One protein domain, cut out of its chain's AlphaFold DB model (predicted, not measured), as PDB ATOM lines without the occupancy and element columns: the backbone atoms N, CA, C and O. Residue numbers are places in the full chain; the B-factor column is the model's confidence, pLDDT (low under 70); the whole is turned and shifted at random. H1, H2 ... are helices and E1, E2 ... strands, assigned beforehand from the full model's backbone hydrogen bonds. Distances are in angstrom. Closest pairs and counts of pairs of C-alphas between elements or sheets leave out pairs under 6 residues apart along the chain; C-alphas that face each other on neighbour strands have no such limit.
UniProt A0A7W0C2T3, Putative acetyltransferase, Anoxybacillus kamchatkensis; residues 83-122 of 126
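AT A GLANCE: This is residues 83 to 122 of the 126 residues of the protein "Putative acetyltransferase" of Anoxybacillus kamchatkensis (UniProt A0A7W0C2T3). This domain has little regular structure: a two-stranded antiparallel ribbon, E1 beside E2, opens at one end into a wide loop, residues 93 to 115, with short helix H1 at the loop's start. Residues 101 to 106 stick out far from the ribbon. The printed part has 40 residues, only 15 in named elements, ordered E1, H1, E2; the class is mixed. It is only just compact, close to loose, with a radius of gyration of the C-alphas of 10.5 A, and spans 31 by 22 by 13 A.

IN THESE COORDINATES: Find C-alpha 83 at (179.481, 141.573, 133.681), where E1, residues 83 to 87, begins. E2, residues 116 to 121, runs 16.2 A to C-alpha 121 at (182.233, 142.141, 127.804). H1 is residues 89 to 92.

HOW THE PARTS SIT: E1 and E2 are antiparallel at 158 degrees; look for N 85 and O 118, 3.0 A apart, within hydrogen-bond range. The closest C-alphas of H1 and E2, Pro 89 and Ala 116, are 5.1 A apart. H1 is too short for any O i to N i+4 pair.

THE WHOLE: The C-alphas of Trp 104 and Lys 122 are the two farthest apart, 31.2 A. The link from H1 to E2 is long. The printed part has no cut, and no printed residue is under 70 in pLDDT.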
ATOM      1  N   GLN A  83     180.521 142.120 132.815       88.25
ATOM      2  CA  GLN A  83     179.481 141.573 133.681       88.25
ATOM      3  C   GLN A  83     179.815 140.106 133.937       88.25
ATOM      4  O   GLN A  83     180.045 139.356 132.989       88.25
ATOM      5  N   VAL A  84     179.877 139.723 135.209       89.88
ATOM      6  CA  VAL A  84     180.155 138.345 135.617       89.88
ATOM      7  C   VAL A  84     178.849 137.691 136.037       89.88
ATOM      8  O   VAL A  84     178.131 138.222 136.882       89.88
ATOM      9  N   GLU A  85     178.545 136.546 135.438       92.88
ATOM     10  CA  GLU A  85     177.399 135.716 135.799       92.88
ATOM     11  C   GLU A  85     177.889 134.355 136.305       92.88
ATOM     12  O   GLU A  85     178.586 133.638 135.585       92.88
ATOM     13  N   THR A  86     177.494 133.999 137.528       94.00
ATOM     14  CA  THR A  86     177.679 132.660 138.100       94.00
ATOM     15  C   THR A  86     176.634 131.696 137.552       94.00
ATOM     16  O   THR A  86     175.443 132.003 137.525       94.00
ATOM     17  N   THR A  87     177.062 130.494 137.172       94.38
ATOM     18  CA  THR A  87     176.184 129.404 136.740       94.38
ATOM     19  C   THR A  87     176.805 128.036 137.046       94.38
ATOM     20  O   THR A  87     177.953 127.929 137.470       94.38
ATOM     21  N   VAL A  88     176.054 126.961 136.805       94.38
ATOM     22  CA  VAL A  88     176.569 125.586 136.854       94.38
ATOM     23  C   VAL A  88     177.320 125.213 135.558       94.38
ATOM     24  O   VAL A  88     176.918 125.680 134.483       94.38
ATOM     25  N   PRO A  89     178.361 124.352 135.605       94.62
ATOM     26  CA  PRO A  89     179.163 123.958 134.438       94.62
ATOM     27  C   PRO A  89     178.355 123.417 133.253       94.62
ATOM     28  O   PRO A  89     178.690 123.685 132.100       94.62
ATOM     29  N   GLN A  90     177.250 122.717 133.515       94.12
ATOM     30  CA  GLN A  90     176.353 122.174 132.490       94.12
ATOM     31  C   GLN A  90     175.847 123.269 131.541       94.12
ATOM     32  O   GLN A  90     175.749 123.039 130.338       94.12
ATOM     33  N   GLN A  91     175.578 124.476 132.055       93.75
ATOM     34  CA  GLN A  91     175.080 125.588 131.237       93.75
ATOM     35  C   GLN A  91     176.128 126.104 130.246       93.75
ATOM     36  O   GLN A  91     175.774 126.595 129.176       93.75
ATOM     37  N   ILE A  92     177.418 125.954 130.556       92.94
ATOM     38  CA  ILE A  92     178.512 126.350 129.659       92.94
ATOM     39  C   ILE A  92     178.520 125.493 128.390       92.94
ATOM     40  O   ILE A  92     178.892 125.987 127.328       92.94
ATOM     41  N   SER A  93     178.029 124.249 128.466       92.56
ATOM     42  CA  SER A  93     177.948 123.345 127.311       92.56
ATOM     43  C   SER A  93     177.046 123.855 126.179       92.56
ATOM     44  O   SER A  93     177.181 123.408 125.043       92.56
ATOM     45  N   HIS A  94     176.160 124.812 126.473       92.88
ATOM     46  CA  HIS A  94     175.259 125.429 125.500       92.88
ATOM     47  C   HIS A  94     175.852 126.664 124.807       92.88
ATOM     48  O   HIS A  94     175.222 127.214 123.902       92.88
ATOM     49  N   LEU A  95     177.039 127.130 125.211       92.44
ATOM     50  CA  LEU A  95     177.679 128.272 124.563       92.44
ATOM     51  C   LEU A  95     178.144 127.897 123.147       92.44
ATOM     52  O   LEU A  95     178.713 126.823 122.955       92.44
ATOM     53  N   PRO A  96     177.990 128.793 122.154       92.69
ATOM     54  CA  PRO A  96     178.297 128.480 120.755       92.69
ATOM     55  C   PRO A  96     179.785 128.201 120.504       92.69
ATOM     56  O   PRO A  96     180.136 127.564 119.516       92.69
ATOM     57  N   PHE A  97     180.662 128.671 121.393       91.75
ATOM     58  CA  PHE A  97     182.105 128.434 121.339       91.75
ATOM     59  C   PHE A  97     182.569 127.319 122.287       91.75
ATOM     60  O   PHE A  97     183.775 127.114 122.432       91.75
ATOM     61  N   TYR A  98     181.652 126.605 122.952       92.12
ATOM     62  CA  TYR A  98     182.022 125.474 123.793       92.12
ATOM     63  C   TYR A  98     182.558 124.328 122.938       92.12
ATOM     64  O   TYR A  98     181.946 123.899 121.960       92.12
ATOM     65  N   LYS A  99     183.713 123.797 123.325       90.00
ATOM     66  CA  LYS A  99     184.425 122.798 122.537       90.00
ATOM     67  C   LYS A  99     184.258 121.411 123.154       90.00
ATOM     68  O   LYS A  99     185.200 120.831 123.676       90.00
ATOM     69  N   GLY A 100     183.052 120.851 123.056       87.12
ATOM     70  CA  GLY A 100     182.679 119.568 123.682       87.12
ATOM     71  C   GLY A 100     183.379 118.308 123.145       87.12
ATOM     72  O   GLY A 100     183.054 117.210 123.579       87.12
ATOM     73  N   ARG A 101     184.309 118.450 122.194       86.19
ATOM     74  CA  ARG A 101     185.181 117.366 121.705       86.19
ATOM     75  C   ARG A 101     186.621 117.477 122.204       86.19
ATOM     76  O   ARG A 101     187.437 116.635 121.852       86.19
ATOM     77  N   HIS A 102     186.935 118.509 122.983       88.25
ATOM     78  CA  HIS A 102     188.244 118.623 123.599       88.25
ATOM     79  C   HIS A 102     188.460 117.573 124.695       88.25
ATOM     80  O   HIS A 102     187.484 116.989 125.184       88.25
ATOM     81  N   PRO A 103     189.735 117.347 125.061       89.38
ATOM     82  CA  PRO A 103     190.186 116.556 126.203       89.38
ATOM     83  C   PRO A 103     189.202 116.545 127.371       89.38
ATOM     84  O   PRO A 103     188.744 117.600 127.825       89.38
ATOM     85  N   TRP A 104     188.829 115.348 127.830       88.50
ATOM     86  CA  TRP A 104     187.709 115.155 128.758       88.50
ATOM     87  C   TRP A 104     187.917 115.869 130.084       88.50
ATOM     88  O   TRP A 104     186.943 116.311 130.690       88.50
ATOM     89  N   GLN A 105     189.169 116.058 130.507       88.56
ATOM     90  CA  GLN A 105     189.503 116.828 131.709       88.56
ATOM     91  C   GLN A 105     188.973 118.272 131.654       88.56
ATOM     92  O   GLN A 105     188.667 118.856 132.688       88.56
ATOM     93  N   THR A 106     188.816 118.837 130.451       88.62
ATOM     94  CA  THR A 106     188.292 120.199 130.228       88.62
ATOM     95  C   THR A 106     186.769 120.251 130.084       88.62
ATOM     96  O   THR A 106     186.181 121.331 129.975       88.62
ATOM     97  N   GLN A 107     186.105 119.094 130.055       91.00
ATOM     98  CA  GLN A 107     184.664 119.027 129.866       91.00
ATOM     99  C   GLN A 107     183.896 119.305 131.160       91.00
ATOM    100  O   GLN A 107     184.380 119.060 132.265       91.00
ATOM    101  N   TRP A 108     182.656 119.787 131.030       92.44
ATOM    102  CA  TRP A 108     181.831 120.158 132.184       92.44
ATOM    103  C   TRP A 108     181.543 118.961 133.103       92.44
ATOM    104  O   TRP A 108     181.385 119.147 134.306       92.44
ATOM    105  N   GLN A 109     181.515 117.738 132.562       91.06
ATOM    106  CA  GLN A 109     181.331 116.491 133.313       91.06
ATOM    107  C   GLN A 109     182.462 116.252 134.325       91.06
ATOM    108  O   GLN A 109     182.237 115.617 135.353       91.06
ATOM    109  N   SER A 110     183.660 116.769 134.040       90.50
ATOM    110  CA  SER A 110     184.853 116.624 134.881       90.50
ATOM    111  C   SER A 110     184.932 117.687 135.979       90.50
ATOM    112  O   SER A 110     185.632 117.498 136.970       90.50
ATOM    113  N   ALA A 111     184.161 118.773 135.864       90.88
ATOM    114  CA  ALA A 111     184.044 119.831 136.869       90.88
ATOM    115  C   ALA A 111     183.010 119.470 137.954       90.88
ATOM    116  O   ALA A 111     182.047 120.203 138.192       90.88
ATOM    117  N   LYS A 112     183.178 118.305 138.593       85.44
ATOM    118  CA  LYS A 112     182.266 117.841 139.646       85.44
ATOM    119  C   LYS A 112     182.245 118.843 140.804       85.44
ATOM    120  O   LYS A 112     183.297 119.240 141.289       85.44
ATOM    121  N   ASP A 113     181.043 119.239 141.221       90.44
ATOM    122  CA  ASP A 113     180.805 120.246 142.266       90.44
ATOM    123  C   ASP A 113     181.427 121.629 141.959       90.44
ATOM    124  O   ASP A 113     181.561 122.472 142.844       90.44
ATOM    125  N   GLY A 114     181.800 121.868 140.696       89.44
ATOM    126  CA  GLY A 114     182.385 123.122 140.240       89.44
ATOM    127  C   GLY A 114     181.354 124.226 140.007       89.44
ATOM    128  O   GLY A 114     180.172 123.979 139.768       89.44
ATOM    129  N   GLU A 115     181.838 125.463 140.012       93.00
ATOM    130  CA  GLU A 115     181.117 126.658 139.576       93.00
ATOM    131  C   GLU A 115     181.650 127.091 138.207       93.00
ATOM    132  O   GLU A 115     182.827 126.900 137.894       93.00
ATOM    133  N   ALA A 116     180.797 127.691 137.383       93.56
ATOM    134  CA  ALA A 116     181.216 128.343 136.156       93.56
ATOM    135  C   ALA A 116     180.900 129.839 136.188       93.56
ATOM    136  O   ALA A 116     179.829 130.258 136.622       93.56
ATOM    137  N   LEU A 117     181.824 130.640 135.660       92.75
ATOM    138  CA  LEU A 117     181.700 132.089 135.553       92.75
ATOM    139  C   LEU A 117     181.684 132.487 134.076       92.75
ATOM    140  O   LEU A 117     182.613 132.170 133.329       92.75
ATOM    141  N   LYS A 118     180.641 133.196 133.642       91.12
ATOM    142  CA  LYS A 118     180.583 133.813 132.310       91.12
ATOM    143  C   LYS A 118     180.987 135.276 132.418       91.12
ATOM    144  O   LYS A 118     180.342 136.043 133.127       91.12
ATOM    145  N   PHE A 119     182.021 135.658 131.676       89.44
ATOM    146  CA  PHE A 119     182.478 137.040 131.560       89.44
ATOM    147  C   PHE A 119     181.913 137.646 130.276       89.44
ATOM    148  O   PHE A 119     182.333 137.308 129.171       89.44
ATOM    149  N   LEU A 120     180.937 138.536 130.420       86.19
ATOM    150  CA  LEU A 120     180.285 139.225 129.312       86.19
ATOM    151  C   LEU A 120     180.910 140.611 129.168       86.19
ATOM    152  O   LEU A 120     180.732 141.473 130.032       86.19
ATOM    153  N   ALA A 121     181.667 140.828 128.093       83.81
ATOM    154  CA  ALA A 121     182.233 142.141 127.804       83.81
ATOM    155  C   ALA A 121     181.096 143.137 127.539       83.81
ATOM    156  O   ALA A 121     180.219 142.884 126.709       83.81
ATOM    157  N   LYS A 122     181.109 144.288 128.220       70.38
ATOM    158  CA  LYS A 122     180.226 145.393 127.840       70.38
ATOM    159  C   LYS A 122     180.743 145.987 126.536       70.38
ATOM    160  O   LYS A 122     181.824 146.567 126.510       70.38
TER     161      LYS A 122